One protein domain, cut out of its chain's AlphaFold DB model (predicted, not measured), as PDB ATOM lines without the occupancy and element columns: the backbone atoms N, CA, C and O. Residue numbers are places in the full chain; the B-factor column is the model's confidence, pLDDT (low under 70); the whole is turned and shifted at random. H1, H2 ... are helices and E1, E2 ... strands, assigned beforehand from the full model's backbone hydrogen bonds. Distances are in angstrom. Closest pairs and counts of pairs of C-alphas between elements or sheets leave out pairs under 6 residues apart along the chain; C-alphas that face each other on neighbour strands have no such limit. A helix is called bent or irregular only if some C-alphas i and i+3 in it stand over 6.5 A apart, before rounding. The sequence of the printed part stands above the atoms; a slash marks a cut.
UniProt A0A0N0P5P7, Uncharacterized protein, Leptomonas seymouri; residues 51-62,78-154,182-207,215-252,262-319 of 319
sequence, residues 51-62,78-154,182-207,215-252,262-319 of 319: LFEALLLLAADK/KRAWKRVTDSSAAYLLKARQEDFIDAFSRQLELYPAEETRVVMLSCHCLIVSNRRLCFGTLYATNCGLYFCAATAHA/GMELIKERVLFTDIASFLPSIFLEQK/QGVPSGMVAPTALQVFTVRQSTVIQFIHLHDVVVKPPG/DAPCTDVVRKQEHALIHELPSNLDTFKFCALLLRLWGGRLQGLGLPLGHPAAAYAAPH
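AT A GLANCE: This is residues 51 to 62, 78 to 154, 182 to 207, 215 to 252 and 262 to 319 of the 319 residues of an uncharacterized protein of Leptomonas seymouri (UniProt A0A0N0P5P7). One strongly twisted sheet of seven strands is folded into two leaves that curl round the long helix H5. H1 packs on H5 and on H4, H3 packs on the sheet well away from H5, and H2 lies at the rim, where it only grazes the sheet. The printed part has 211 residues, with five named helices and seven named strands in the order H1 H2 H3 E1 E2 E3 E4 E5 E6 E7 H4 H5, of mixed class. The sheet's order is E4 E3 E2 E1 E7 E6 E5, all antiparallel. The whole is compact and rounded, with a radius of gyration of the C-alphas of 16.7 A and spans of 45 by 43 by 40 A.

IN THESE COORDINATES: In the sheet, E1 is residues 119 to 129, 23.5 A from first to last C-alpha, and begins at C-alpha 119 (-28.198, -11.915, 36.155). E2 is residues 132 to 141, 25.9 A; E3 is residues 144 to 150, 19.6 A; E4 is residues 183 to 191, 21.0 A. E5 is residues 195 to 204, 24.4 A; E6 is residues 226 to 231, 16.4 A; E7 is residues 236 to 248, 27.1 A. E1 bends by 74 degrees at residue 124, and E7 by 97 degrees at residue 245. Of the helices, H5 is residues 282 to 303, 30.9 A, and ends at C-alpha 303 (-27.388, 0.334, 48.986). H3 is residues 90 to 108, 25.1 A, with a kink of 31 degrees near residue 102. H1 is residues 51 to 61, 15.4 A, from C-alpha 51 at (-39.893, -15.072, 53.665); H2 is residues 78 to 85, 9.9 A; H4 is residues 271 to 279, 13.1 A. H5 is irregular, with C-alphas 283 and 286 7.7 A apart, and H3 is only just irregular, with C-alphas 103 and 106 6.6 A apart.

HOW THE PARTS SIT: The sheet is a folded sheet, one sheet bent back on itself: E4 E3 E2 face E7 E6 E5, with 18 pairs of C-alphas within 11 A and E1 as the hinge. E1 E2 E3 form a meander, each strand the antiparallel neighbour of the one before. Within hydrogen-bond range are N 134 and O 127 of the hairpin E1 and E2, 3.0 A, and N 139 and O 146 of the hairpin E2 and E3, 2.8 A. So are N 190 and O 145 between E4 and E3, 2.9 A, and N 126 and O 241 between E1 and E7, 3.0 A. The hairpin E6 and E7 has N 229 and O 238 at 2.8 A, and E6 and E5 have N 201 and O 226 at 2.8 A. The edge strands E4 and E5 meet only through their link. The sheet curls round H5; the closest C-alphas of H5 and E7 are those of Thr 286 and Leu 243, 4.8 A. H1 touches H5, which touches it with residues 287 to 295 alone, at a steep tilt of 43 degrees, opposite ways; the closest C-alphas are those of Phe 52 and Ala 291, 4.9 A. H1 also touches H4, only just about perpendicular at 71 degrees, with the C-alphas of Ala 59 and Leu 276 closest at 5.6 A. H4 is close to H5 but not clearly touching, with the C-alphas of Ile 277 and Lys 288 closest at 7.4 A, and only grazes the sheet with residues 274 to 278. H3 is on the sheet and apart from H5; its closest C-alphas to E1 are those of Gln 97 and Val 119, 7.2 A. H2 only grazes the sheet with residues 81 to 85. Every O i to N i+4 pair is within hydrogen-bond range in H1, against 2 of 4 in H2, 13 of 15 in H3, 3 of 5 in H4 and 16 of 18 in H5.

THE WHOLE: The two C-alphas farthest apart are those of Lys 207 and Asp 262, 47.5 A. Residues 63 to 77, 155 to 181, 208 to 214 and 253 to 261 are not printed, and the C-alphas across these cuts are 25.7, 6.9, 16.6 and 14.9 A apart. Of the links that are printed whole, that from H3 to E1 is short and the others are tight. Residues 304 to 319, up to the chain's last, hold no named element. The mean pLDDT of the printed part is 73.7, and 74 residues are under 70, among them 78 to 96, 102 to 116 and 308 to 319.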
ATOM      1  N   LEU A  51     -39.666 -14.186  54.827       78.50
ATOM      2  CA  LEU A  51     -39.893 -15.072  53.665       78.50
ATOM      3  C   LEU A  51     -38.631 -15.885  53.325       78.50
ATOM      4  O   LEU A  51     -38.698 -17.071  52.995       78.50
ATOM      5  N   PHE A  52     -37.466 -15.243  53.427       82.25
ATOM      6  CA  PHE A  52     -36.177 -15.886  53.199       82.25
ATOM      7  C   PHE A  52     -35.788 -16.814  54.358       82.25
ATOM      8  O   PHE A  52     -35.305 -17.920  54.137       82.25
ATOM      9  N   GLU A  53     -36.057 -16.418  55.595       83.31
ATOM     10  CA  GLU A  53     -35.838 -17.218  56.797       83.31
ATOM     11  C   GLU A  53     -36.707 -18.484  56.778       83.31
ATOM     12  O   GLU A  53     -36.209 -19.581  57.021       83.31
ATOM     13  N   ALA A  54     -37.979 -18.362  56.395       80.38
ATOM     14  CA  ALA A  54     -38.893 -19.477  56.188       80.38
ATOM     15  C   ALA A  54     -38.407 -20.411  55.069       80.38
ATOM     16  O   ALA A  54     -38.485 -21.631  55.211       80.38
ATOM     17  N   LEU A  55     -37.840 -19.867  53.984       82.00
ATOM     18  CA  LEU A  55     -37.192 -20.662  52.937       82.00
ATOM     19  C   LEU A  55     -36.021 -21.485  53.485       82.00
ATOM     20  O   LEU A  55     -35.917 -22.673  53.181       82.00
ATOM     21  N   LEU A  56     -35.166 -20.877  54.309       81.38
ATOM     22  CA  LEU A  56     -34.046 -21.574  54.935       81.38
ATOM     23  C   LEU A  56     -34.507 -22.632  55.943       81.38
ATOM     24  O   LEU A  56     -33.932 -23.719  55.973       81.38
ATOM     25  N   LEU A  57     -35.553 -22.358  56.726       81.19
ATOM     26  CA  LEU A  57     -36.139 -23.330  57.653       81.19
ATOM     27  C   LEU A  57     -36.705 -24.548  56.911       81.19
ATOM     28  O   LEU A  57     -36.434 -25.679  57.307       81.19
ATOM     29  N   LEU A  58     -37.415 -24.337  55.798       77.94
ATOM     30  CA  LEU A  58     -37.904 -25.429  54.947       77.94
ATOM     31  C   LEU A  58     -36.761 -26.239  54.319       77.94
ATOM     32  O   LEU A  58     -36.888 -27.451  54.144       77.94
ATOM     33  N   ALA A  59     -35.651 -25.582  53.975       73.50
ATOM     34  CA  ALA A  59     -34.468 -26.265  53.459       73.50
ATOM     35  C   ALA A  59     -33.778 -27.103  54.545       73.50
ATOM     36  O   ALA A  59     -33.364 -28.228  54.276       73.50
ATOM     37  N   ALA A  60     -33.713 -26.591  55.776       68.38
ATOM     38  CA  ALA A  60     -33.135 -27.291  56.917       68.38
ATOM     39  C   ALA A  60     -33.983 -28.495  57.373       68.38
ATOM     40  O   ALA A  60     -33.424 -29.545  57.678       68.38
ATOM     41  N   ASP A  61     -35.316 -28.384  57.373       64.25
ATOM     42  CA  ASP A  61     -36.233 -29.461  57.797       64.25
ATOM     43  C   ASP A  61     -36.257 -30.648  56.811       64.25
ATOM     44  O   ASP A  61     -36.384 -31.816  57.188       64.25
ATOM     45  N   LYS A  62     -36.017 -30.383  55.520       58.56
ATOM     46  CA  LYS A  62     -35.867 -31.433  54.502       58.56
ATOM     47  C   LYS A  62     -34.636 -32.321  54.678       58.56
ATOM     48  O   LYS A  62     -34.624 -33.418  54.122       58.56
ATOM     49  N   LYS A  78     -51.297 -29.411  33.079       50.03
ATOM     50  CA  LYS A  78     -50.175 -30.362  33.187       50.03
ATOM     51  C   LYS A  78     -49.785 -30.955  31.827       50.03
ATOM     52  O   LYS A  78     -48.610 -31.191  31.589       50.03
ATOM     53  N   ARG A  79     -50.739 -31.159  30.903       50.84
ATOM     54  CA  ARG A  79     -50.468 -31.621  29.523       50.84
ATOM     55  C   ARG A  79     -49.933 -30.515  28.607       50.84
ATOM     56  O   ARG A  79     -49.050 -30.802  27.809       50.84
ATOM     57  N   ALA A  80     -50.450 -29.290  28.700       44.78
ATOM     58  CA  ALA A  80     -49.931 -28.136  27.960       44.78
ATOM     59  C   ALA A  80     -48.518 -27.761  28.437       44.78
ATOM     60  O   ALA A  80     -47.664 -27.425  27.630       44.78
ATOM     61  N   TRP A  81     -48.272 -27.912  29.736       46.00
ATOM     62  CA  TRP A  81     -47.027 -27.611  30.425       46.00
ATOM     63  C   TRP A  81     -45.964 -28.691  30.249       46.00
ATOM     64  O   TRP A  81     -44.838 -28.355  29.921       46.00
ATOM     65  N   LYS A  82     -46.323 -29.983  30.346       44.47
ATOM     66  CA  LYS A  82     -45.395 -31.096  30.065       44.47
ATOM     67  C   LYS A  82     -44.776 -30.976  28.666       44.47
ATOM     68  O   LYS A  82     -43.593 -31.221  28.494       44.47
ATOM     69  N   ARG A  83     -45.557 -30.501  27.688       40.88
ATOM     70  CA  ARG A  83     -45.084 -30.227  26.319       40.88
ATOM     71  C   ARG A  83     -44.124 -29.035  26.213       40.88
ATOM     72  O   ARG A  83     -43.415 -28.944  25.226       40.88
ATOM     73  N   VAL A  84     -44.114 -28.128  27.190       41.38
ATOM     74  CA  VAL A  84     -43.213 -26.962  27.249       41.38
ATOM     75  C   VAL A  84     -41.959 -27.277  28.079       41.38
ATOM     76  O   VAL A  84     -40.872 -26.829  27.727       41.38
ATOM     77  N   THR A  85     -42.087 -28.086  29.138       39.81
ATOM     78  CA  THR A  85     -40.994 -28.473  30.053       39.81
ATOM     79  C   THR A  85     -40.145 -29.642  29.559       39.81
ATOM     80  O   THR A  85     -38.991 -29.748  29.953       39.81
ATOM     81  N   ASP A  86     -40.649 -30.498  28.658       42.12
ATOM     82  CA  ASP A  86     -39.815 -31.530  28.005       42.12
ATOM     83  C   ASP A  86     -38.686 -30.895  27.147       42.12
ATOM     84  O   ASP A  86     -37.787 -31.582  26.669       42.12
ATOM     85  N   SER A  87     -38.698 -29.563  26.995       40.56
ATOM     86  CA  SER A  87     -37.677 -28.749  26.334       40.56
ATOM     87  C   SER A  87     -36.865 -27.855  27.286       40.56
ATOM     88  O   SER A  87     -36.128 -27.009  26.788       40.56
ATOM     89  N   SER A  88     -36.977 -27.981  28.619       43.12
ATOM     90  CA  SER A  88     -36.180 -27.204  29.583       43.12
ATOM     91  C   SER A  88     -35.267 -28.108  30.407       43.12
ATOM     92  O   SER A  88     -35.663 -28.839  31.307       43.12
ATOM     93  N   ALA A  89     -33.981 -28.035  30.107       50.12
ATOM     94  CA  ALA A  89     -32.942 -28.502  31.005       50.12
ATOM     95  C   ALA A  89     -32.129 -27.281  31.427       50.12
ATOM     96  O   ALA A  89     -31.964 -26.345  30.646       50.12
ATOM     97  N   ALA A  90     -31.611 -27.280  32.656       49.38
ATOM     98  CA  ALA A  90     -30.882 -26.149  33.239       49.38
ATOM     99  C   ALA A  90     -29.756 -25.590  32.335       49.38
ATOM    100  O   ALA A  90     -29.433 -24.405  32.415       49.38
ATOM    101  N   TYR A  91     -29.203 -26.410  31.428       49.25
ATOM    102  CA  TYR A  91     -28.242 -25.969  30.411       49.25
ATOM    103  C   TYR A  91     -28.825 -24.936  29.430       49.25
ATOM    104  O   TYR A  91     -28.131 -23.989  29.071       49.25
ATOM    105  N   LEU A  92     -30.099 -25.062  29.043       54.50
ATOM    106  CA  LEU A  92     -30.789 -24.110  28.166       54.50
ATOM    107  C   LEU A  92     -31.060 -22.792  28.874       54.50
ATOM    108  O   LEU A  92     -31.011 -21.741  28.247       54.50
ATOM    109  N   LEU A  93     -31.328 -22.832  30.177       62.47
ATOM    110  CA  LEU A  93     -31.551 -21.626  30.968       62.47
ATOM    111  C   LEU A  93     -30.248 -20.831  31.116       62.47
ATOM    112  O   LEU A  93     -30.263 -19.615  30.962       62.47
ATOM    113  N   LYS A  94     -29.117 -21.521  31.306       64.06
ATOM    114  CA  LYS A  94     -27.783 -20.906  31.309       64.06
ATOM    115  C   LYS A  94     -27.392 -20.347  29.934       64.06
ATOM    116  O   LYS A  94     -26.978 -19.198  29.863       64.06
ATOM    117  N   ALA A  95     -27.603 -21.101  28.852       56.03
ATOM    118  CA  ALA A  95     -27.387 -20.602  27.488       56.03
ATOM    119  C   ALA A  95     -28.240 -19.349  27.208       56.03
ATOM    120  O   ALA A  95     -27.750 -18.352  26.695       56.03
ATOM    121  N   ARG A  96     -29.493 -19.333  27.679       66.94
ATOM    122  CA  ARG A  96     -30.379 -18.164  27.574       66.94
ATOM    123  C   ARG A  96     -30.013 -17.000  28.495       66.94
ATOM    124  O   ARG A  96     -30.531 -15.904  28.297       66.94
ATOM    125  N   GLN A  97     -29.219 -17.213  29.544       72.62
ATOM    126  CA  GLN A  97     -28.647 -16.110  30.321       72.62
ATOM    127  C   GLN A  97     -27.526 -15.441  29.525       72.62
ATOM    128  O   GLN A  97     -27.470 -14.219  29.508       72.62
ATOM    129  N   GLU A  98     -26.682 -16.221  28.845       69.69
ATOM    130  CA  GLU A  98     -25.643 -15.705  27.944       69.69
ATOM    131  C   GLU A  98     -26.278 -14.940  26.774       69.69
ATOM    132  O   GLU A  98     -25.945 -13.777  26.571       69.69
ATOM    133  N   ASP A  99     -27.309 -15.503  26.128       68.06
ATOM    134  CA  ASP A  99     -28.070 -14.813  25.074       68.06
ATOM    135  C   ASP A  99     -28.714 -13.507  25.574       68.06
ATOM    136  O   ASP A  99     -28.710 -12.492  24.874       68.06
ATOM    137  N   PHE A 100     -29.274 -13.516  26.793       73.12
ATOM    138  CA  PHE A 100     -29.805 -12.310  27.430       73.12
ATOM    139  C   PHE A 100     -28.700 -11.272  27.622       73.12
ATOM    140  O   PHE A 100     -28.891 -10.120  27.253       73.12
ATOM    141  N   ILE A 101     -27.546 -11.662  28.164       74.06
ATOM    142  CA  ILE A 101     -26.419 -10.752  28.389       74.06
ATOM    143  C   ILE A 101     -25.917 -10.185  27.061       74.06
ATOM    144  O   ILE A 101     -25.697  -8.981  26.973       74.06
ATOM    145  N   ASP A 102     -25.802 -11.001  26.017       68.00
ATOM    146  CA  ASP A 102     -25.318 -10.568  24.708       68.00
ATOM    147  C   ASP A 102     -26.299  -9.609  24.027       68.00
ATOM    148  O   ASP A 102     -25.897  -8.532  23.574       68.00
ATOM    149  N   ALA A 103     -27.596  -9.929  24.022       64.56
ATOM    150  CA  ALA A 103     -28.634  -9.055  23.475       64.56
ATOM    151  C   ALA A 103     -28.785  -7.754  24.283       64.56
ATOM    152  O   ALA A 103     -29.029  -6.685  23.715       64.56
ATOM    153  N   PHE A 104     -28.628  -7.837  25.605       66.44
ATOM    154  CA  PHE A 104     -28.888  -6.740  26.528       66.44
ATOM    155  C   PHE A 104     -27.650  -5.886  26.825       66.44
ATOM    156  O   PHE A 104     -27.796  -4.727  27.201       66.44
ATOM    157  N   SER A 105     -26.439  -6.382  26.555       60.06
ATOM    158  CA  SER A 105     -25.178  -5.636  26.671       60.06
ATOM    159  C   SER A 105     -25.248  -4.274  25.973       60.06
ATOM    160  O   SER A 105     -24.859  -3.267  26.566       60.06
ATOM    161  N   ARG A 106     -25.848  -4.224  24.775       59.62
ATOM    162  CA  ARG A 106     -26.033  -3.008  23.965       59.62
ATOM    163  C   ARG A 106     -27.086  -2.043  24.517       59.62
ATOM    164  O   ARG A 106     -26.960  -0.841  24.326       59.62
ATOM    165  N   GLN A 107     -28.133  -2.543  25.175       58.41
ATOM    166  CA  GLN A 107     -29.170  -1.696  25.787       58.41
ATOM    167  C   GLN A 107     -28.711  -1.153  27.149       58.41
ATOM    168  O   GLN A 107     -28.971   0.002  27.473       58.41
ATOM    169  N   LEU A 108     -27.952  -1.959  27.894       56.44
ATOM    170  CA  LEU A 108     -27.330  -1.614  29.171       56.44
ATOM    171  C   LEU A 108     -26.199  -0.579  29.049       56.44
ATOM    172  O   LEU A 108     -25.934   0.144  30.004       56.44
ATOM    173  N   GLU A 109     -25.550  -0.469  27.883       55.34
ATOM    174  CA  GLU A 109     -24.539   0.572  27.595       55.34
ATOM    175  C   GLU A 109     -25.093   1.992  27.658       55.34
ATOM    176  O   GLU A 109     -24.331   2.939  27.840       55.34
ATOM    177  N   LEU A 110     -26.411   2.145  27.526       54.97
ATOM    178  CA  LEU A 110     -27.062   3.448  27.552       54.97
ATOM    179  C   LEU A 110     -27.148   4.020  28.976       54.97
ATOM    180  O   LEU A 110     -27.143   5.241  29.126       54.97
ATOM    181  N   TYR A 111     -27.183   3.164  30.010       57.31
ATOM    182  CA  TYR A 111     -27.354   3.567  31.415       57.31
ATOM    183  C   TYR A 111     -26.514   2.720  32.399       57.31
ATOM    184  O   TYR A 111     -27.053   2.117  33.331       57.31
ATOM    185  N   PRO A 112     -25.173   2.691  32.260       55.75
ATOM    186  CA  PRO A 112     -24.292   1.823  33.053       55.75
ATOM    187  C   PRO A 112     -24.284   2.140  34.560       55.75
ATOM    188  O   PRO A 112     -23.930   1.293  35.374       55.75
ATOM    189  N   ALA A 113     -24.686   3.353  34.954       54.97
ATOM    190  CA  ALA A 113     -24.804   3.740  36.362       54.97
ATOM    191  C   ALA A 113     -26.051   3.145  37.047       54.97
ATOM    192  O   ALA A 113     -26.071   2.964  38.268       54.97
ATOM    193  N   GLU A 114     -27.093   2.840  36.271       61.28
ATOM    194  CA  GLU A 114     -28.401   2.427  36.782       61.28
ATOM    195  C   GLU A 114     -28.673   0.939  36.584       61.28
ATOM    196  O   GLU A 114     -29.508   0.390  37.297       61.28
ATOM    197  N   GLU A 115     -27.956   0.263  35.685       66.12
ATOM    198  CA  GLU A 115     -28.226  -1.123  35.305       66.12
ATOM    199  C   GLU A 115     -26.970  -2.008  35.370       66.12
ATOM    200  O   GLU A 115     -25.851  -1.542  35.176       66.12
ATOM    201  N   THR A 116     -27.142  -3.306  35.654       69.44
ATOM    202  CA  THR A 116     -26.034  -4.281  35.662       69.44
ATOM    203  C   THR A 116     -26.268  -5.371  34.633       69.44
ATOM    204  O   THR A 116     -27.397  -5.819  34.424       69.44
ATOM    205  N   ARG A 117     -25.166  -5.850  34.049       70.81
ATOM    206  CA  ARG A 117     -25.134  -7.000  33.134       70.81
ATOM    207  C   ARG A 117     -25.213  -8.347  33.853       70.81
ATOM    208  O   ARG A 117     -25.189  -9.391  33.215       70.81
ATOM    209  N   VAL A 118     -25.288  -8.345  35.182       80.44
ATOM    210  CA  VAL A 118     -25.204  -9.568  35.981       80.44
ATOM    211  C   VAL A 118     -26.604 -10.050  36.336       80.44
ATOM    212  O   VAL A 118     -27.302  -9.439  37.146       80.44
ATOM    213  N   VAL A 119     -26.991 -11.186  35.757       85.75
ATOM    214  CA  VAL A 119     -28.198 -11.915  36.155       85.75
ATOM    215  C   VAL A 119     -27.947 -12.588  37.502       85.75
ATOM    216  O   VAL A 119     -27.025 -13.388  37.657       85.75
ATOM    217  N   MET A 120     -28.784 -12.261  38.480       88.69
ATOM    218  CA  MET A 120     -28.716 -12.802  39.835       88.69
ATOM    219  C   MET A 120     -29.677 -13.974  40.017       88.69
ATOM    220  O   MET A 120     -29.340 -14.963  40.669       88.69
ATOM    221  N   LEU A 121     -30.867 -13.860  39.423       91.00
ATOM    222  CA  LEU A 121     -31.919 -14.869  39.449       91.00
ATOM    223  C   LEU A 121     -32.535 -14.981  38.060       91.00
ATOM    224  O   LEU A 121     -32.721 -13.973  37.376       91.00
ATOM    225  N   SER A 122     -32.928 -16.183  37.669       91.31
ATOM    226  CA  SER A 122     -33.794 -16.362  36.509       91.31
ATOM    227  C   SER A 122     -34.731 -17.539  36.698       91.31
ATOM    228  O   SER A 122     -34.385 -18.502  37.376       91.31
ATOM    229  N   CYS A 123     -35.902 -17.478  36.080       89.62
ATOM    230  CA  CYS A 123     -36.851 -18.582  36.063       89.62
ATOM    231  C   CYS A 123     -37.695 -18.545  34.792       89.62
ATOM    232  O   CYS A 123     -37.812 -17.511  34.127       89.62
ATOM    233  N   HIS A 124     -38.307 -19.674  34.467       87.75
ATOM    234  CA  HIS A 124     -39.360 -19.717  33.470       87.75
ATOM    235  C   HIS A 124     -40.699 -19.362  34.117       87.75
ATOM    236  O   HIS A 124     -40.988 -19.765  35.245       87.75
ATOM    237  N   CYS A 125     -41.528 -18.598  33.410       88.88
ATOM    238  CA  CYS A 125     -42.832 -18.187  33.919       88.88
ATOM    239  C   CYS A 125     -43.805 -17.834  32.791       88.88
ATOM    240  O   CYS A 125     -43.440 -17.710  31.618       88.88
ATOM    241  N   LEU A 126     -45.062 -17.617  33.169       87.56
ATOM    242  CA  LEU A 126     -46.063 -16.983  32.317       87.56
ATOM    243  C   LEU A 126     -46.332 -15.572  32.835       87.56
ATOM    244  O   LEU A 126     -46.636 -15.399  34.015       87.56
ATOM    245  N   ILE A 127     -46.270 -14.582  31.949       88.44
ATOM    246  CA  ILE A 127     -46.757 -13.230  32.233       88.44
ATOM    247  C   ILE A 127     -48.216 -13.101  31.785       88.44
ATOM    248  O   ILE A 127     -48.586 -13.552  30.692       88.44
ATOM    249  N   VAL A 128     -49.049 -12.470  32.611       84.81
ATOM    250  CA  VAL A 128     -50.421 -12.096  32.245       84.81
ATOM    251  C   VAL A 128     -50.379 -10.746  31.532       84.81
ATOM    252  O   VAL A 128     -50.127  -9.716  32.147       84.81
ATOM    253  N   SER A 129     -50.622 -10.736  30.221       80.50
ATOM    254  CA  SER A 129     -50.568  -9.529  29.387       80.50
ATOM    255  C   SER A 129     -51.768  -9.498  28.441       80.50
ATOM    256  O   SER A 129     -52.012 -10.457  27.711       80.50
ATOM    257  N   ASN A 130     -52.556  -8.417  28.461       75.12
ATOM    258  CA  ASN A 130     -53.743  -8.242  27.608       75.12
ATOM    259  C   ASN A 130     -54.725  -9.432  27.642       75.12
ATOM    260  O   ASN A 130     -55.212  -9.884  26.605       75.12
ATOM    261  N   ARG A 131     -55.002  -9.962  28.846       70.50
ATOM    262  CA  ARG A 131     -55.839 -11.163  29.081       70.50
ATOM    263  C   ARG A 131     -55.317 -12.445  28.418       70.50
ATOM    264  O   ARG A 131     -56.055 -13.419  28.300       70.50
ATOM    265  N   ARG A 132     -54.057 -12.457  27.987       76.25
ATOM    266  CA  ARG A 132     -53.373 -13.626  27.439       76.25
ATOM    267  C   ARG A 132     -52.199 -13.998  28.329       76.25
ATOM    268  O   ARG A 132     -51.570 -13.142  28.947       76.25
ATOM    269  N   LEU A 133     -51.909 -15.289  28.365       81.31
ATOM    270  CA  LEU A 133     -50.711 -15.809  29.005       81.31
ATOM    271  C   LEU A 133     -49.601 -15.866  27.964       81.31
ATOM    272  O   LEU A 133     -49.785 -16.429  26.885       81.31
ATOM    273  N   CYS A 134     -48.466 -15.255  28.278       82.81
ATOM    274  CA  CYS A 134     -47.285 -15.276  27.429       82.81
ATOM    275  C   CYS A 134     -46.169 -16.004  28.166       82.81
ATOM    276  O   CYS A 134     -45.796 -15.613  29.270       82.81
ATOM    277  N   PHE A 135     -45.652 -17.065  27.557       84.62
ATOM    278  CA  PHE A 135     -44.528 -17.817  28.100       84.62
ATOM    279  C   PHE A 135     -43.214 -17.092  27.831       84.62
ATOM    280  O   PHE A 135     -43.052 -16.445  26.792       84.62
ATOM    281  N   GLY A 136     -42.283 -17.198  28.769       84.12
ATOM    282  CA  GLY A 136     -40.969 -16.601  28.637       84.12
ATOM    283  C   GLY A 136     -40.067 -16.887  29.824       84.12
ATOM    284  O   GLY A 136     -40.363 -17.727  30.679       84.12
ATOM    285  N   THR A 137     -38.958 -16.161  29.860       87.56
ATOM    286  CA  THR A 137     -37.995 -16.203  30.957       87.56
ATOM    287  C   THR A 137     -37.991 -14.853  31.660       87.56
ATOM    288  O   THR A 137     -37.895 -13.808  31.013       87.56
ATOM    289  N   LEU A 138     -38.104 -14.886  32.984       91.44
ATOM    290  CA  LEU A 138     -37.942 -13.728  33.850       91.44
ATOM    291  C   LEU A 138     -36.519 -13.723  34.405       91.44
ATOM    292  O   LEU A 138     -36.079 -14.706  35.002       91.44
ATOM    293  N   TYR A 139     -35.832 -12.602  34.231       90.62
ATOM    294  CA  TYR A 139     -34.490 -12.341  34.732       90.62
ATOM    295  C   TYR A 139     -34.548 -11.244  35.791       90.62
ATOM    296  O   TYR A 139     -35.206 -10.223  35.591       90.62
ATOM    297  N   ALA A 140     -33.835 -11.433  36.898       91.25
ATOM    298  CA  ALA A 140     -33.584 -10.396  37.888       91.25
ATOM    299  C   ALA A 140     -32.084 -10.093  37.941       91.25
ATOM    300  O   ALA A 140     -31.269 -10.997  38.152       91.25
ATOM    301  N   THR A 141     -31.727  -8.824  37.771       88.69
ATOM    302  CA  THR A 141     -30.370  -8.303  38.000       88.69
ATOM    303  C   THR A 141     -30.341  -7.513  39.309       88.69
ATOM    304  O   THR A 141     -31.357  -7.407  39.992       88.69
ATOM    305  N   ASN A 142     -29.207  -6.903  39.670       84.56
ATOM    306  CA  ASN A 142     -29.165  -6.046  40.867       84.56
ATOM    307  C   ASN A 142     -29.988  -4.760  40.749       84.56
ATOM    308  O   ASN A 142     -30.157  -4.058  41.744       84.56
ATOM    309  N   CYS A 143     -30.471  -4.436  39.552       84.00
ATOM    310  CA  CYS A 143     -31.136  -3.169  39.291       84.00
ATOM    311  C   CYS A 143     -32.593  -3.309  38.872       84.00
ATOM    312  O   CYS A 143     -33.302  -2.307  38.878       84.00
ATOM    313  N   GLY A 144     -33.059  -4.499  38.490       88.69
ATOM    314  CA  GLY A 144     -34.403  -4.631  37.949       88.69
ATOM    315  C   GLY A 144     -34.794  -6.034  37.510       88.69
ATOM    316  O   GLY A 144     -34.020  -6.990  37.606       88.69
ATOM    317  N   LEU A 145     -36.021  -6.110  37.003       91.44
ATOM    318  CA  LEU A 145     -36.647  -7.272  36.393       91.44
ATOM    319  C   LEU A 145     -36.789  -7.082  34.883       91.44
ATOM    320  O   LEU A 145     -37.194  -6.016  34.414       91.44
ATOM    321  N   TYR A 146     -36.525  -8.153  34.141       89.31
ATOM    322  CA  TYR A 146     -36.588  -8.184  32.683       89.31
ATOM    323  C   TYR A 146     -37.299  -9.458  32.247       89.31
ATOM    324  O   TYR A 146     -36.888 -10.559  32.612       89.31
ATOM    325  N   PHE A 147     -38.372  -9.323  31.474       88.88
ATOM    326  CA  PHE A 147     -39.095 -10.461  30.923       88.88
ATOM    327  C   PHE A 147     -38.870 -10.560  29.416       88.88
ATOM    328  O   PHE A 147     -39.218  -9.649  28.657       88.88
ATOM    329  N   CYS A 148     -38.347 -11.705  28.985       85.25
ATOM    330  CA  CYS A 148     -38.163 -12.038  27.578       85.25
ATOM    331  C   CYS A 148     -39.209 -13.070  27.166       85.25
ATOM    332  O   CYS A 148     -39.235 -14.185  27.699       85.25
ATOM    333  N   ALA A 149     -40.067 -12.709  26.213       81.19
ATOM    334  CA  ALA A 149     -41.050 -13.635  25.670       81.19
ATOM    335  C   ALA A 149     -40.355 -14.721  24.835       81.19
ATOM    336  O   ALA A 149     -39.411 -14.456  24.091       81.19
ATOM    337  N   ALA A 150     -40.835 -15.959  24.941       73.69
ATOM    338  CA  ALA A 150     -40.409 -17.015  24.034       73.69
ATOM    339  C   ALA A 150     -41.070 -16.810  22.662       73.69
ATOM    340  O   ALA A 150     -42.281 -16.586  22.582       73.69
ATOM    341  N   THR A 151     -40.297 -16.932  21.582       62.12
ATOM    342  CA  THR A 151     -40.838 -16.847  20.220       62.12
ATOM    343  C   THR A 151     -41.812 -17.995  19.940       62.12
ATOM    344  O   THR A 151     -41.666 -19.115  20.441       62.12
ATOM    345  N   ALA A 152     -42.796 -17.748  19.070       48.00
ATOM    346  CA  ALA A 152     -43.752 -18.771  18.641       48.00
ATOM    347  C   ALA A 152     -43.073 -19.995  17.994       48.00
ATOM    348  O   ALA A 152     -43.654 -21.076  18.001       48.00
ATOM    349  N   HIS A 153     -41.850 -19.853  17.468       37.75
ATOM    350  CA  HIS A 153     -41.072 -20.950  16.885       37.75
ATOM    351  C   HIS A 153     -40.426 -21.848  17.949       37.75
ATOM    352  O   HIS A 153     -40.440 -23.065  17.791       37.75
ATOM    353  N   ALA A 154     -39.967 -21.288  19.074       41.41
ATOM    354  CA  ALA A 154     -39.563 -22.072  20.243       41.41
ATOM    355  C   ALA A 154     -40.770 -22.790  20.882       41.41
ATOM    356  O   ALA A 154     -40.647 -23.922  21.341       41.41
ATOM    357  N   GLY A 182     -33.391 -17.021  18.489       41.59
ATOM    358  CA  GLY A 182     -34.279 -17.692  19.449       41.59
ATOM    359  C   GLY A 182     -35.109 -16.772  20.350       41.59
ATOM    360  O   GLY A 182     -36.193 -17.168  20.789       41.59
ATOM    361  N   MET A 183     -34.629 -15.558  20.629       46.38
ATOM    362  CA  MET A 183     -35.228 -14.639  21.602       46.38
ATOM    363  C   MET A 183     -35.771 -13.382  20.924       46.38
ATOM    364  O   MET A 183     -35.037 -12.663  20.250       46.38
ATOM    365  N   GLU A 184     -37.061 -13.116  21.122       52.69
ATOM    366  CA  GLU A 184     -37.638 -11.801  20.846       52.69
ATOM    367  C   GLU A 184     -37.244 -10.812  21.953       52.69
ATOM    368  O   GLU A 184     -36.966 -11.207  23.089       52.69
ATOM    369  N   LEU A 185     -37.228  -9.526  21.581       60.62
ATOM    370  CA  LEU A 185     -36.978  -8.360  22.432       60.62
ATOM    371  C   LEU A 185     -37.600  -8.488  23.834       60.62
ATOM    372  O   LEU A 185     -38.697  -9.026  24.003       60.62
ATOM    373  N   ILE A 186     -36.931  -7.888  24.823       61.81
ATOM    374  CA  ILE A 186     -37.483  -7.685  26.167       61.81
ATOM    375  C   ILE A 186     -38.866  -7.063  26.038       61.81
ATOM    376  O   ILE A 186     -39.030  -5.967  25.502       61.81
ATOM    377  N   LYS A 187     -39.859  -7.795  26.530       73.12
ATOM    378  CA  LYS A 187     -41.254  -7.380  26.457       73.12
ATOM    379  C   LYS A 187     -41.604  -6.460  27.618       73.12
ATOM    380  O   LYS A 187     -42.362  -5.523  27.425       73.12
ATOM    381  N   GLU A 188     -41.032  -6.720  28.792       82.38
ATOM    382  CA  GLU A 188     -41.221  -5.890  29.983       82.38
ATOM    383  C   GLU A 188     -39.886  -5.654  30.692       82.38
ATOM    384  O   GLU A 188     -39.122  -6.597  30.920       82.38
ATOM    385  N   ARG A 189     -39.632  -4.397  31.066       86.75
ATOM    386  CA  ARG A 189     -38.466  -3.952  31.840       86.75
ATOM    387  C   ARG A 189     -38.941  -3.091  33.002       86.75
ATOM    388  O   ARG A 189     -39.606  -2.081  32.779       86.75
ATOM    389  N   VAL A 190     -38.553  -3.463  34.219       87.12
ATOM    390  CA  VAL A 190     -38.909  -2.736  35.442       87.12
ATOM    391  C   VAL A 190     -37.680  -2.570  36.325       87.12
ATOM    392  O   VAL A 190     -37.127  -3.551  36.816       87.12
ATOM    393  N   LEU A 191     -37.265  -1.327  36.554       86.38
ATOM    394  CA  LEU A 191     -36.191  -1.017  37.495       86.38
ATOM    395  C   LEU A 191     -36.681  -1.139  38.936       86.38
ATOM    396  O   LEU A 191     -37.812  -0.782  39.240       86.38
ATOM    397  N   PHE A 192     -35.815  -1.563  39.849       85.81
ATOM    398  CA  PHE A 192     -36.106  -1.655  41.281       85.81
ATOM    399  C   PHE A 192     -36.500  -0.325  41.921       85.81
ATOM    400  O   PHE A 192     -37.284  -0.326  42.865       85.81
ATOM    401  N   THR A 193     -35.996   0.793  41.398       80.56
ATOM    402  CA  THR A 193     -36.400   2.148  41.799       80.56
ATOM    403  C   THR A 193     -37.822   2.490  41.359       80.56
ATOM    404  O   THR A 193     -38.488   3.280  42.017       80.56
ATOM    405  N   ASP A 194     -38.302   1.863  40.283       80.31
ATOM    406  CA  ASP A 194     -39.661   2.026  39.765       80.31
ATOM    407  C   ASP A 194     -40.641   1.016  40.387       80.31
ATOM    408  O   ASP A 194     -41.823   1.026  40.043       80.31
ATOM    409  N   ILE A 195     -40.194   0.130  41.283       82.56
ATOM    410  CA  ILE A 195     -41.061  -0.841  41.964       82.56
ATOM    411  C   ILE A 195     -41.585  -0.219  43.251       82.56
ATOM    412  O   ILE A 195     -40.825   0.195  44.119       82.56
ATOM    413  N   ALA A 196     -42.908  -0.179  43.376       77.19
ATOM    414  CA  ALA A 196     -43.591   0.282  44.577       77.19
ATOM    415  C   ALA A 196     -43.721  -0.829  45.625       77.19
ATOM    416  O   ALA A 196     -43.668  -0.562  46.825       77.19
ATOM    417  N   SER A 197     -43.964  -2.064  45.177       78.19
ATOM    418  CA  SER A 197     -44.133  -3.231  46.046       78.19
ATOM    419  C   SER A 197     -44.049  -4.539  45.256       78.19
ATOM    420  O   SER A 197     -44.415  -4.598  44.075       78.19
ATOM    421  N   PHE A 198     -43.632  -5.599  45.948       82.94
ATOM    422  CA  PHE A 198     -43.807  -6.982  45.523       82.94
ATOM    423  C   PHE A 198     -44.841  -7.669  46.397       82.94
ATOM    424  O   PHE A 198     -44.766  -7.603  47.622       82.94
ATOM    425  N   LEU A 199     -45.744  -8.415  45.766       83.88
ATOM    426  CA  LEU A 199     -46.735  -9.209  46.474       83.88
ATOM    427  C   LEU A 199     -46.668 -10.674  46.030       83.88
ATOM    428  O   LEU A 199     -47.159 -11.023  44.945       83.88
ATOM    429  N   PRO A 200     -46.090 -11.561  46.859       85.50
ATOM    430  CA  PRO A 200     -46.290 -12.993  46.736       85.50
ATOM    431  C   PRO A 200     -47.785 -13.279  46.777       85.50
ATOM    432  O   PRO A 200     -48.520 -12.818  47.651       85.50
ATOM    433  N   SER A 201     -48.243 -13.998  45.767       83.62
ATOM    434  CA  SER A 201     -49.656 -14.155  45.465       83.62
ATOM    435  C   SER A 201     -49.981 -15.616  45.207       83.62
ATOM    436  O   SER A 201     -49.107 -16.439  44.933       83.62
ATOM    437  N   ILE A 202     -51.263 -15.940  45.264       82.25
ATOM    438  CA  ILE A 202     -51.813 -17.187  44.758       82.25
ATOM    439  C   ILE A 202     -52.583 -16.895  43.475       82.25
ATOM    440  O   ILE A 202     -53.324 -15.915  43.394       82.25
ATOM    441  N   PHE A 203     -52.408 -17.741  42.462       83.62
ATOM    442  CA  PHE A 203     -53.323 -17.757  41.326       83.62
ATOM    443  C   PHE A 203     -54.353 -18.873  41.511       83.62
ATOM    444  O   PHE A 203     -54.043 -19.961  41.998       83.62
ATOM    445  N   LEU A 204     -55.586 -18.590  41.112       79.81
ATOM    446  CA  LEU A 204     -56.697 -19.523  41.073       79.81
ATOM    447  C   LEU A 204     -57.102 -19.711  39.614       79.81
ATOM    448  O   LEU A 204     -57.408 -18.746  38.903       79.81
ATOM    449  N   GLU A 205     -57.096 -20.964  39.167       75.56
ATOM    450  CA  GLU A 205     -57.585 -21.318  37.838       75.56
ATOM    451  C   GLU A 205     -59.080 -21.002  37.731       75.56
ATOM    452  O   GLU A 205     -59.884 -21.383  38.586       75.56
ATOM    453  N   GLN A 206     -59.461 -20.309  36.660       71.88
ATOM    454  CA  GLN A 206     -60.859 -20.036  36.359       71.88
ATOM    455  C   GLN A 206     -61.410 -21.055  35.356       71.88
ATOM    456  O   GLN A 206     -60.697 -21.581  34.500       71.88
ATOM    457  N   LYS A 207     -62.715 -21.332  35.442       74.06
ATOM    458  CA  LYS A 207     -63.407 -22.177  34.460       74.06
ATOM    459  C   LYS A 207     -63.446 -21.486  33.088       74.06
ATOM    460  O   LYS A 207     -63.384 -20.264  32.993       74.06
ATOM    461  N   GLN A 215     -54.543 -13.191  43.606       79.50
ATOM    462  CA  GLN A 215     -54.749 -12.506  44.876       79.50
ATOM    463  C   GLN A 215     -53.501 -12.650  45.744       79.50
ATOM    464  O   GLN A 215     -52.846 -13.692  45.710       79.50
ATOM    465  N   GLY A 216     -53.194 -11.627  46.544       72.56
ATOM    466  CA  GLY A 216     -52.143 -11.703  47.558       72.56
ATOM    467  C   GLY A 216     -52.318 -12.914  48.476       72.56
ATOM    468  O   GLY A 216     -53.438 -13.369  48.726       72.56
ATOM    469  N   VAL A 217     -51.201 -13.459  48.952       71.75
ATOM    470  CA  VAL A 217     -51.219 -14.602  49.866       71.75
ATOM    471  C   VAL A 217     -52.018 -14.239  51.132       71.75
ATOM    472  O   VAL A 217     -51.671 -13.278  51.814       71.75
ATOM    473  N   PRO A 218     -53.076 -14.998  51.476       58.69
ATOM    474  CA  PRO A 218     -53.960 -14.654  52.592       58.69
ATOM    475  C   PRO A 218     -53.358 -14.962  53.976       58.69
ATOM    476  O   PRO A 218     -53.901 -14.532  54.987       58.69
ATOM    477  N   SER A 219     -52.277 -15.748  54.047       62.69
ATOM    478  CA  SER A 219     -51.598 -16.140  55.289       62.69
ATOM    479  C   SER A 219     -50.177 -16.622  54.991       62.69
ATOM    480  O   SER A 219     -49.988 -17.351  54.019       62.69
ATOM    481  N   GLY A 220     -49.201 -16.315  55.855       61.56
ATOM    482  CA  GLY A 220     -47.804 -16.762  55.715       61.56
ATOM    483  C   GLY A 220     -47.606 -18.288  55.694       61.56
ATOM    484  O   GLY A 220     -46.546 -18.771  55.311       61.56
ATOM    485  N   MET A 221     -48.638 -19.065  56.041       63.41
ATOM    486  CA  MET A 221     -48.659 -20.530  55.928       63.41
ATOM    487  C   MET A 221     -48.880 -21.035  54.489       63.41
ATOM    488  O   MET A 221     -48.724 -22.227  54.215       63.41
ATOM    489  N   VAL A 222     -49.305 -20.165  53.568       69.25
ATOM    490  CA  VAL A 222     -49.607 -20.528  52.181       69.25
ATOM    491  C   VAL A 222     -48.415 -20.181  51.297       69.25
ATOM    492  O   VAL A 222     -48.056 -19.017  51.145       69.25
ATOM    493  N   ALA A 223     -47.830 -21.199  50.663       77.06
ATOM    494  CA  ALA A 223     -46.779 -20.982  49.678       77.06
ATOM    495  C   ALA A 223     -47.337 -20.203  48.466       77.06
ATOM    496  O   ALA A 223     -48.372 -20.596  47.913       77.06
ATOM    497  N   PRO A 224     -46.668 -19.126  48.024       84.31
ATOM    498  CA  PRO A 224     -47.074 -18.360  46.860       84.31
ATOM    499  C   PRO A 224     -46.946 -19.204  45.593       84.31
ATOM    500  O   PRO A 224     -46.014 -19.991  45.425       84.31
ATOM    501  N   THR A 225     -47.877 -18.993  44.672       85.75
ATOM    502  CA  THR A 225     -47.900 -19.625  43.345       85.75
ATOM    503  C   THR A 225     -47.834 -18.604  42.205       85.75
ATOM    504  O   THR A 225     -47.680 -18.979  41.042       85.75
ATOM    505  N   ALA A 226     -47.872 -17.315  42.547       88.94
ATOM    506  CA  ALA A 226     -47.758 -16.175  41.657       88.94
ATOM    507  C   ALA A 226     -46.962 -15.030  42.310       88.94
ATOM    508  O   ALA A 226     -46.786 -14.979  43.528       88.94
ATOM    509  N   LEU A 227     -46.526 -14.083  41.487       91.06
ATOM    510  CA  LEU A 227     -45.874 -12.840  41.887       91.06
ATOM    511  C   LEU A 227     -46.594 -11.670  41.215       91.06
ATOM    512  O   LEU A 227     -46.761 -11.665  39.994       91.06
ATOM    513  N   GLN A 228     -46.988 -10.669  41.999       89.06
ATOM    514  CA  GLN A 228     -47.471  -9.388  41.489       89.06
ATOM    515  C   GLN A 228     -46.428  -8.300  41.764       89.06
ATOM    516  O   GLN A 228     -45.926  -8.178  42.883       89.06
ATOM    517  N   VAL A 229     -46.096  -7.529  40.732       88.00
ATOM    518  CA  VAL A 229     -45.145  -6.415  40.776       88.00
ATOM    519  C   VAL A 229     -45.910  -5.126  40.515       88.00
ATOM    520  O   VAL A 229     -46.510  -4.967  39.452       88.00
ATOM    521  N   PHE A 230     -45.888  -4.212  41.479       82.69
ATOM    522  CA  PHE A 230     -46.553  -2.915  41.386       82.69
ATOM    523  C   PHE A 230     -45.522  -1.866  40.971       82.69
ATOM    524  O   PHE A 230     -44.506  -1.710  41.647       82.69
ATOM    525  N   THR A 231     -45.759  -1.158  39.864       81.50
ATOM    526  CA  THR A 231     -44.759  -0.256  39.262       81.50
ATOM    527  C   THR A 231     -45.185   1.209  39.329       81.50
ATOM    528  O   THR A 231     -46.230   1.536  38.769       81.50
ATOM    529  N   VAL A 232     -44.340   2.085  39.883       72.38
ATOM    530  CA  VAL A 232     -44.545   3.539  40.054       72.38
ATOM    531  C   VAL A 232     -44.831   4.226  38.719       72.38
ATOM    532  O   VAL A 232     -45.937   4.714  38.476       72.38
ATOM    533  N   ARG A 233     -43.841   4.209  37.823       67.25
ATOM    534  CA  ARG A 233     -43.815   5.013  36.593       67.25
ATOM    535  C   ARG A 233     -44.921   4.667  35.596       67.25
ATOM    536  O   ARG A 233     -45.464   5.551  34.944       67.25
ATOM    537  N   GLN A 234     -45.249   3.383  35.471       65.19
ATOM    538  CA  GLN A 234     -46.285   2.907  34.549       65.19
ATOM    539  C   GLN A 234     -47.663   2.808  35.215       65.19
ATOM    540  O   GLN A 234     -48.667   2.719  34.517       65.19
ATOM    541  N   SER A 235     -47.735   2.867  36.552       69.12
ATOM    542  CA  SER A 235     -48.982   2.721  37.319       69.12
ATOM    543  C   SER A 235     -49.742   1.421  37.038       69.12
ATOM    544  O   SER A 235     -50.969   1.355  37.125       69.12
ATOM    545  N   THR A 236     -48.996   0.371  36.705       77.75
ATOM    546  CA  THR A 236     -49.504  -0.943  36.317       77.75
ATOM    547  C   THR A 236     -49.133  -2.021  37.328       77.75
ATOM    548  O   THR A 236     -48.159  -1.900  38.074       77.75
ATOM    549  N   VAL A 237     -49.908  -3.107  37.314       83.00
ATOM    550  CA  VAL A 237     -49.567  -4.357  38.000       83.00
ATOM    551  C   VAL A 237     -49.125  -5.368  36.958       83.00
ATOM    552  O   VAL A 237     -49.896  -5.718  36.063       83.00
ATOM    553  N   ILE A 238     -47.902  -5.865  37.100       88.88
ATOM    554  CA  ILE A 238     -47.382  -6.960  36.287       88.88
ATOM    555  C   ILE A 238     -47.526  -8.252  37.076       88.88
ATOM    556  O   ILE A 238     -47.161  -8.318  38.248       88.88
ATOM    557  N   GLN A 239     -48.084  -9.281  36.446       89.44
ATOM    558  CA  GLN A 239     -48.416 -10.529  37.120       89.44
ATOM    559  C   GLN A 239     -47.701 -11.698  36.453       89.44
ATOM    560  O   GLN A 239     -47.861 -11.933  35.251       89.44
ATOM    561  N   PHE A 240     -46.953 -12.445  37.257       91.81
ATOM    562  CA  PHE A 240     -46.248 -13.652  36.856       91.81
ATOM    563  C   PHE A 240     -46.828 -14.854  37.590       91.81
ATOM    564  O   PHE A 240     -47.071 -14.803  38.796       91.81
ATOM    565  N   ILE A 241     -47.037 -15.949  36.870       89.12
ATOM    566  CA  ILE A 241     -47.543 -17.208  37.422       89.12
ATOM    567  C   ILE A 241     -46.638 -18.365  36.999       89.12
ATOM    568  O   ILE A 241     -45.925 -18.266  35.995       89.12
ATOM    569  N   HIS A 242     -46.700 -19.468  37.749       81.88
ATOM    570  CA  HIS A 242     -45.950 -20.698  37.460       81.88
ATOM    571  C   HIS A 242     -44.439 -20.473  37.303       81.88
ATOM    572  O   HIS A 242     -43.833 -20.896  36.317       81.88
ATOM    573  N   LEU A 243     -43.834 -19.793  38.278       89.00
ATOM    574  CA  LEU A 243     -42.387 -19.635  38.327       89.00
ATOM    575  C   LEU A 243     -41.756 -20.998  38.639       89.00
ATOM    576  O   LEU A 243     -42.108 -21.637  39.631       89.00
ATOM    577  N   HIS A 244     -40.858 -21.450  37.772       85.06
ATOM    578  CA  HIS A 244     -40.196 -22.752  37.868       85.06
ATOM    579  C   HIS A 244     -38.792 -22.696  37.275       85.06
ATOM    580  O   HIS A 244     -38.434 -21.732  36.591       85.06
ATOM    581  N   ASP A 245     -38.011 -23.740  37.544       84.56
ATOM    582  CA  ASP A 245     -36.624 -23.873  37.103       84.56
ATOM    583  C   ASP A 245     -35.799 -22.661  37.566       84.56
ATOM    584  O   ASP A 245     -35.090 -22.014  36.795       84.56
ATOM    585  N   VAL A 246     -35.948 -22.301  38.848       86.75
ATOM    586  CA  VAL A 246     -35.263 -21.138  39.424       86.75
ATOM    587  C   VAL A 246     -33.763 -21.395  39.471       86.75
ATOM    588  O   VAL A 246     -33.282 -22.267  40.193       86.75
ATOM    589  N   VAL A 247     -33.020 -20.577  38.735       88.06
ATOM    590  CA  VAL A 247     -31.558 -20.564  38.721       88.06
ATOM    591  C   VAL A 247     -31.071 -19.363  39.518       88.06
ATOM    592  O   VAL A 247     -31.474 -18.227  39.269       88.06
ATOM    593  N   VAL A 248     -30.178 -19.628  40.469       87.69
ATOM    594  CA  VAL A 248     -29.563 -18.619  41.337       87.69
ATOM    595  C   VAL A 248     -28.082 -18.527  41.009       87.69
ATOM    596  O   VAL A 248     -27.381 -19.547  41.024       87.69
ATOM    597  N   LYS A 249     -27.597 -17.309  40.747       86.12
ATOM    598  CA  LYS A 249     -26.171 -17.049  40.546       86.12
ATOM    599  C   LYS A 249     -25.384 -17.582  41.757       86.12
ATOM    600  O   LYS A 249     -25.698 -17.209  42.891       86.12
ATOM    601  N   PRO A 250     -24.371 -18.443  41.553       81.69
ATOM    602  CA  PRO A 250     -23.531 -18.895  42.650       81.69
ATOM    603  C   PRO A 250     -22.745 -17.709  43.228       81.69
ATOM    604  O   PRO A 250     -22.297 -16.850  42.461       81.69
ATOM    605  N   PRO A 251     -22.546 -17.653  44.555       81.12
ATOM    606  CA  PRO A 251     -21.762 -16.589  45.160       81.12
ATOM    607  C   PRO A 251     -20.330 -16.622  44.630       81.12
ATOM    608  O   PRO A 251     -19.702 -17.686  44.553       81.12
ATOM    609  N   GLY A 252     -19.820 -15.455  44.246       67.50
ATOM    610  CA  GLY A 252     -18.471 -15.323  43.719       67.50
ATOM    611  C   GLY A 252     -17.428 -15.618  44.796       67.50
ATOM    612  O   GLY A 252     -17.630 -15.357  45.983       67.50
ATOM    613  N   ASP A 262     -18.933  -1.787  36.554       49.22
ATOM    614  CA  ASP A 262     -20.304  -2.253  36.722       49.22
ATOM    615  C   ASP A 262     -20.790  -1.821  38.113       49.22
ATOM    616  O   ASP A 262     -20.012  -1.768  39.077       49.22
ATOM    617  N   ALA A 263     -22.081  -1.499  38.237       53.25
ATOM    618  CA  ALA A 263     -22.667  -1.159  39.529       53.25
ATOM    619  C   ALA A 263     -22.375  -2.276  40.558       53.25
ATOM    620  O   ALA A 263     -22.385  -3.458  40.192       53.25
ATOM    621  N   PRO A 264     -22.131  -1.938  41.841       59.31
ATOM    622  CA  PRO A 264     -21.716  -2.905  42.853       59.31
ATOM    623  C   PRO A 264     -22.682  -4.092  42.892       59.31
ATOM    624  O   PRO A 264     -23.863  -3.950  43.207       59.31
ATOM    625  N   CYS A 265     -22.171  -5.266  42.521       61.75
ATOM    626  CA  CYS A 265     -22.942  -6.496  42.459       61.75
ATOM    627  C   CYS A 265     -22.835  -7.231  43.793       61.75
ATOM    628  O   CYS A 265     -21.832  -7.891  44.061       61.75
ATOM    629  N   THR A 266     -23.865  -7.134  44.630       69.06
ATOM    630  CA  THR A 266     -23.948  -7.898  45.879       69.06
ATOM    631  C   THR A 266     -24.560  -9.264  45.597       69.06
ATOM    632  O   THR A 266     -25.612  -9.351  44.975       69.06
ATOM    633  N   ASP A 267     -23.916 -10.345  46.035       81.38
ATOM    634  CA  ASP A 267     -24.491 -11.682  45.879       81.38
ATOM    635  C   ASP A 267     -25.794 -11.814  46.688       81.38
ATOM    636  O   ASP A 267     -25.851 -11.442  47.861       81.38
ATOM    637  N   VAL A 268     -26.846 -12.358  46.059       83.12
ATOM    638  CA  VAL A 268     -28.180 -12.514  46.680       83.12
ATOM    639  C   VAL A 268     -28.152 -13.510  47.838       83.12
ATOM    640  O   VAL A 268     -28.909 -13.375  48.797       83.12
ATOM    641  N   VAL A 269     -27.281 -14.516  47.749       86.00
ATOM    642  CA  VAL A 269     -27.170 -15.612  48.716       86.00
ATOM    643  C   VAL A 269     -25.722 -15.848  49.108       86.00
ATOM    644  O   VAL A 269     -24.803 -15.705  48.300       86.00
ATOM    645  N   ARG A 270     -25.508 -16.267  50.353       86.50
ATOM    646  CA  ARG A 270     -24.204 -16.739  50.834       86.50
ATOM    647  C   ARG A 270     -23.930 -18.155  50.329       86.50
ATOM    648  O   ARG A 270     -24.842 -18.899  49.987       86.50
ATOM    649  N   LYS A 271     -22.664 -18.580  50.363       84.25
ATOM    650  CA  LYS A 271     -22.246 -19.921  49.903       84.25
ATOM    651  C   LYS A 271     -23.001 -21.072  50.582       84.25
ATOM    652  O   LYS A 271     -23.348 -22.038  49.918       84.25
ATOM    653  N   GLN A 272     -23.251 -20.958  51.885       82.38
ATOM    654  CA  GLN A 272     -23.991 -21.969  52.653       82.38
ATOM    655  C   GLN A 272     -25.487 -21.974  52.297       82.38
ATOM    656  O   GLN A 272     -26.089 -23.033  52.182       82.38
ATOM    657  N   GLU A 273     -26.065 -20.795  52.062       86.56
ATOM    658  CA  GLU A 273     -27.470 -20.631  51.670       86.56
ATOM    659  C   GLU A 273     -27.713 -21.159  50.250       86.56
ATOM    660  O   GLU A 273     -28.727 -21.798  49.993       86.56
ATOM    661  N   HIS A 274     -26.764 -20.938  49.330       86.31
ATOM    662  CA  HIS A 274     -26.863 -21.379  47.936       86.31
ATOM    663  C   HIS A 274     -27.044 -22.897  47.817       86.31
ATOM    664  O   HIS A 274     -27.928 -23.340  47.089       86.31
ATOM    665  N   ALA A 275     -26.275 -23.677  48.585       82.44
ATOM    666  CA  ALA A 275     -26.407 -25.134  48.614       82.44
ATOM    667  C   ALA A 275     -27.805 -25.570  49.089       82.44
ATOM    668  O   ALA A 275     -28.477 -26.334  48.401       82.44
ATOM    669  N   LEU A 276     -28.279 -25.002  50.203       82.25
ATOM    670  CA  LEU A 276     -29.598 -25.303  50.772       82.25
ATOM    671  C   LEU A 276     -30.739 -24.979  49.798       82.25
ATOM    672  O   LEU A 276     -31.675 -25.757  49.631       82.25
ATOM    673  N   ILE A 277     -30.658 -23.835  49.122       83.69
ATOM    674  CA  ILE A 277     -31.687 -23.384  48.178       83.69
ATOM    675  C   ILE A 277     -31.717 -24.261  46.924       83.69
ATOM    676  O   ILE A 277     -32.792 -24.507  46.372       83.69
ATOM    677  N   HIS A 278     -30.556 -24.741  46.479       82.00
ATOM    678  CA  HIS A 278     -30.453 -25.628  45.325       82.00
ATOM    679  C   HIS A 278     -31.041 -27.022  45.607       82.00
ATOM    680  O   HIS A 278     -31.570 -27.662  44.701       82.00
ATOM    681  N   GLU A 279     -30.986 -27.495  46.852       81.25
ATOM    682  CA  GLU A 279     -31.541 -28.797  47.260       81.25
ATOM    683  C   GLU A 279     -33.066 -28.784  47.450       81.25
ATOM    684  O   GLU A 279     -33.720 -29.833  47.466       81.25
ATOM    685  N   LEU A 280     -33.668 -27.600  47.572       78.94
ATOM    686  CA  LEU A 280     -35.112 -27.471  47.695       78.94
ATOM    687  C   LEU A 280     -35.833 -27.976  46.429       78.94
ATOM    688  O   LEU A 280     -35.408 -27.712  45.303       78.94
ATOM    689  N   PRO A 281     -37.000 -28.622  46.579       78.69
ATOM    690  CA  PRO A 281     -37.748 -29.172  45.455       78.69
ATOM    691  C   PRO A 281     -38.311 -28.070  44.543       78.69
ATOM    692  O   PRO A 281     -38.560 -26.944  44.983       78.69
ATOM    693  N   SER A 282     -38.567 -28.411  43.280       77.75
ATOM    694  CA  SER A 282     -39.077 -27.470  42.270       77.75
ATOM    695  C   SER A 282     -40.498 -26.965  42.548       77.75
ATOM    696  O   SER A 282     -40.873 -25.879  42.124       77.75
ATOM    697  N   ASN A 283     -41.304 -27.685  43.337       77.12
ATOM    698  CA  ASN A 283     -42.636 -27.210  43.734       77.12
ATOM    699  C   ASN A 283     -42.599 -25.981  44.664       77.12
ATOM    700  O   ASN A 283     -43.648 -25.406  44.942       77.12
ATOM    701  N   LEU A 284     -41.416 -25.597  45.156       84.06
ATOM    702  CA  LEU A 284     -41.192 -24.380  45.935       84.06
ATOM    703  C   LEU A 284     -40.544 -23.263  45.109       84.06
ATOM    704  O   LEU A 284     -40.171 -22.244  45.676       84.06
ATOM    705  N   ASP A 285     -40.404 -23.413  43.793       86.50
ATOM    706  CA  ASP A 285     -39.676 -22.455  42.959       86.50
ATOM    707  C   ASP A 285     -40.276 -21.044  42.993       86.50
ATOM    708  O   ASP A 285     -39.535 -20.082  43.184       86.50
ATOM    709  N   THR A 286     -41.600 -20.887  42.943       88.94
ATOM    710  CA  THR A 286     -42.211 -19.561  43.138       88.94
ATOM    711  C   THR A 286     -41.845 -18.951  44.490       88.94
ATOM    712  O   THR A 286     -41.500 -17.775  44.562       88.94
ATOM    713  N   PHE A 287     -41.861 -19.749  45.560       87.88
ATOM    714  CA  PHE A 287     -41.484 -19.284  46.894       87.88
ATOM    715  C   PHE A 287     -40.001 -18.899  46.966       87.88
ATOM    716  O   PHE A 287     -39.686 -17.814  47.455       87.88
ATOM    717  N   LYS A 288     -39.104 -19.723  46.398       90.50
ATOM    718  CA  LYS A 288     -37.673 -19.408  46.252       90.50
ATOM    719  C   LYS A 288     -37.487 -18.076  45.539       90.50
ATOM    720  O   LYS A 288     -36.778 -17.209  46.038       90.50
ATOM    721  N   PHE A 289     -38.129 -17.910  44.383       92.50
ATOM    722  CA  PHE A 289     -37.975 -16.714  43.569       92.50
ATOM    723  C   PHE A 289     -38.474 -15.469  44.305       92.50
ATOM    724  O   PHE A 289     -37.747 -14.485  44.368       92.50
ATOM    725  N   CYS A 290     -39.661 -15.521  44.919       91.00
ATOM    726  CA  CYS A 290     -40.200 -14.419  45.719       91.00
ATOM    727  C   CYS A 290     -39.258 -14.020  46.868       91.00
ATOM    728  O   CYS A 290     -38.980 -12.835  47.041       91.00
ATOM    729  N   ALA A 291     -38.734 -14.993  47.624       89.69
ATOM    730  CA  ALA A 291     -37.847 -14.740  48.762       89.69
ATOM    731  C   ALA A 291     -36.521 -14.108  48.334       89.69
ATOM    732  O   ALA A 291     -36.050 -13.142  48.936       89.69
ATOM    733  N   LEU A 292     -35.936 -14.628  47.259       92.06
ATOM    734  CA  LEU A 292     -34.675 -14.137  46.725       92.06
ATOM    735  C   LEU A 292     -34.820 -12.766  46.071       92.06
ATOM    736  O   LEU A 292     -33.958 -11.911  46.256       92.06
ATOM    737  N   LEU A 293     -35.916 -12.536  45.348       92.31
ATOM    738  CA  LEU A 293     -36.214 -11.247  44.738       92.31
ATOM    739  C   LEU A 293     -36.425 -10.164  45.797       92.31
ATOM    740  O   LEU A 293     -35.879  -9.074  45.654       92.31
ATOM    741  N   LEU A 294     -37.163 -10.466  46.869       88.12
ATOM    742  CA  LEU A 294     -37.371  -9.532  47.974       88.12
ATOM    743  C   LEU A 294     -36.039  -9.138  48.622       88.12
ATOM    744  O   LEU A 294     -35.768  -7.952  48.806       88.12
ATOM    745  N   ARG A 295     -35.180 -10.124  48.909       87.81
ATOM    746  CA  ARG A 295     -33.845  -9.879  49.467       87.81
ATOM    747  C   ARG A 295     -32.976  -9.046  48.528       87.81
ATOM    748  O   ARG A 295     -32.288  -8.131  48.976       87.81
ATOM    749  N   LEU A 296     -33.015  -9.352  47.233       89.12
ATOM    750  CA  LEU A 296     -32.251  -8.646  46.210       89.12
ATOM    751  C   LEU A 296     -32.705  -7.185  46.066       89.12
ATOM    752  O   LEU A 296     -31.876  -6.276  46.046       89.12
ATOM    753  N   TRP A 297     -34.015  -6.952  46.030       87.62
ATOM    754  CA  TRP A 297     -34.600  -5.617  45.966       87.62
ATOM    755  C   TRP A 297     -34.295  -4.795  47.212       87.62
ATOM    756  O   TRP A 297     -33.802  -3.674  47.098       87.62
ATOM    757  N   GLY A 298     -34.498  -5.375  48.397       84.44
ATOM    758  CA  GLY A 298     -34.214  -4.694  49.654       84.44
ATOM    759  C   GLY A 298     -32.740  -4.337  49.814       84.44
ATOM    760  O   GLY A 298     -32.419  -3.205  50.175       84.44
ATOM    761  N   GLY A 299     -31.835  -5.251  49.446       84.06
ATOM    762  CA  GLY A 299     -30.398  -4.981  49.427       84.06
ATOM    763  C   GLY A 299     -30.019  -3.842  48.476       84.06
ATOM    764  O   GLY A 299     -29.205  -2.987  48.832       84.06
ATOM    765  N   ARG A 300     -30.643  -3.770  47.290       84.44
ATOM    766  CA  ARG A 300     -30.407  -2.666  46.349       84.44
ATOM    767  C   ARG A 300     -30.910  -1.333  46.892       84.44
ATOM    768  O   ARG A 300     -30.162  -0.361  46.835       84.44
ATOM    769  N   LEU A 301     -32.141  -1.271  47.402       81.88
ATOM    770  CA  LEU A 301     -32.706  -0.029  47.941       81.88
ATOM    771  C   LEU A 301     -31.884   0.485  49.126       81.88
ATOM    772  O   LEU A 301     -31.526   1.661  49.151       81.88
ATOM    773  N   GLN A 302     -31.470  -0.409  50.028       83.38
ATOM    774  CA  GLN A 302     -30.567  -0.072  51.128       83.38
ATOM    775  C   GLN A 302     -29.228   0.483  50.622       83.38
ATOM    776  O   GLN A 302     -28.760   1.503  51.124       83.38
ATOM    777  N   GLY A 303     -28.627  -0.147  49.607       80.25
ATOM    778  CA  GLY A 303     -27.388   0.334  48.986       80.25
ATOM    779  C   GLY A 303     -27.520   1.707  48.317       80.25
ATOM    780  O   GLY A 303     -26.536   2.435  48.223       80.25
ATOM    781  N   LEU A 304     -28.729   2.077  47.886       79.44
ATOM    782  CA  LEU A 304     -29.055   3.394  47.331       79.44
ATOM    783  C   LEU A 304     -29.495   4.415  48.395       79.44
ATOM    784  O   LEU A 304     -29.743   5.569  48.055       79.44
ATOM    785  N   GLY A 305     -29.615   4.015  49.666       79.12
ATOM    786  CA  GLY A 305     -30.170   4.866  50.722       79.12
ATOM    787  C   GLY A 305     -31.658   5.187  50.531       79.12
ATOM    788  O   GLY A 305     -32.139   6.189  51.057       79.12
ATOM    789  N   LEU A 306     -32.380   4.363  49.767       73.75
ATOM    790  CA  LEU A 306     -33.809   4.510  49.517       73.75
ATOM    791  C   LEU A 306     -34.623   3.655  50.503       73.75
ATOM    792  O   LEU A 306     -34.198   2.552  50.859       73.75
ATOM    793  N   PRO A 307     -35.801   4.130  50.940       70.38
ATOM    794  CA  PRO A 307     -36.708   3.326  51.753       70.38
ATOM    795  C   PRO A 307     -37.247   2.126  50.961       70.38
ATOM    796  O   PRO A 307     -37.451   2.217  49.753       70.38
ATOM    797  N   LEU A 308     -37.532   1.017  51.656       66.44
ATOM    798  CA  LEU A 308     -38.191  -0.168  51.077       66.44
ATOM    799  C   LEU A 308     -39.586   0.145  50.513       66.44
ATOM    800  O   LEU A 308     -40.037  -0.509  49.577       66.44
ATOM    801  N   GLY A 309     -40.264   1.142  51.086       64.25
ATOM    802  CA  GLY A 309     -41.514   1.682  50.565       64.25
ATOM    803  C   GLY A 309     -41.257   2.931  49.732       64.25
ATOM    804  O   GLY A 309     -40.610   3.866  50.202       64.25
ATOM    805  N   HIS A 310     -41.781   2.973  48.510       61.59
ATOM    806  CA  HIS A 310     -41.610   4.141  47.653       61.59
ATOM    807  C   HIS A 310     -42.375   5.351  48.241       61.59
ATOM    808  O   HIS A 310     -43.565   5.216  48.523       61.59
ATOM    809  N   PRO A 311     -41.775   6.553  48.380       58.38
ATOM    810  CA  PRO A 311     -42.428   7.702  49.027       58.38
ATOM    811  C   PRO A 311     -43.733   8.157  48.357       58.38
ATOM    812  O   PRO A 311     -44.618   8.696  49.012       58.38
ATOM    813  N   ALA A 312     -43.851   7.940  47.043       53.81
ATOM    814  CA  ALA A 312     -45.063   8.241  46.276       53.81
ATOM    815  C   ALA A 312     -46.151   7.148  46.360       53.81
ATOM    816  O   ALA A 312     -47.224   7.312  45.784       53.81
ATOM    817  N   ALA A 313     -45.891   6.023  47.036       55.72
ATOM    818  CA  ALA A 313     -46.869   4.959  47.216       55.72
ATOM    819  C   ALA A 313     -47.736   5.250  48.452       55.72
ATOM    820  O   ALA A 313     -47.300   5.109  49.592       55.72
ATOM    821  N   ALA A 314     -48.984   5.664  48.228       54.09
ATOM    822  CA  ALA A 314     -49.999   5.692  49.275       54.09
ATOM    823  C   ALA A 314     -50.576   4.278  49.419       54.09
ATOM    824  O   ALA A 314     -51.375   3.871  48.584       54.09
ATOM    825  N   TYR A 315     -50.133   3.522  50.423       54.28
ATOM    826  CA  TYR A 315     -50.578   2.141  50.643       54.28
ATOM    827  C   TYR A 315     -51.957   2.080  51.309       54.28
ATOM    828  O   TYR A 315     -52.318   2.951  52.106       54.28
ATOM    829  N   ALA A 316     -52.711   1.016  51.023       48.91
ATOM    830  CA  ALA A 316     -53.905   0.687  51.794       48.91
ATOM    831  C   ALA A 316     -53.523   0.401  53.258       48.91
ATOM    832  O   ALA A 316     -52.487  -0.216  53.520       48.91
ATOM    833  N   ALA A 317     -54.358   0.833  54.210       41.31
ATOM    834  CA  ALA A 317     -54.177   0.486  55.619       41.31
ATOM    835  C   ALA A 317     -54.116  -1.048  55.788       41.31
ATOM    836  O   ALA A 317     -54.873  -1.745  55.106       41.31
ATOM    837  N   PRO A 318     -53.254  -1.583  56.675       43.53
ATOM    838  CA  PRO A 318     -53.250  -3.010  56.973       43.53
ATOM    839  C   PRO A 318     -54.627  -3.393  57.537       43.53
ATOM    840  O   PRO A 318     -55.056  -2.840  58.550       43.53
ATOM    841  N   HIS A 319     -55.346  -4.257  56.818       35.53
ATOM    842  CA  HIS A 319     -56.618  -4.836  57.254       35.53
ATOM    843  C   HIS A 319     -56.381  -5.994  58.218       35.53
ATOM    844  O   HIS A 319     -55.464  -6.800  57.934       35.53
TER     845      HIS A 319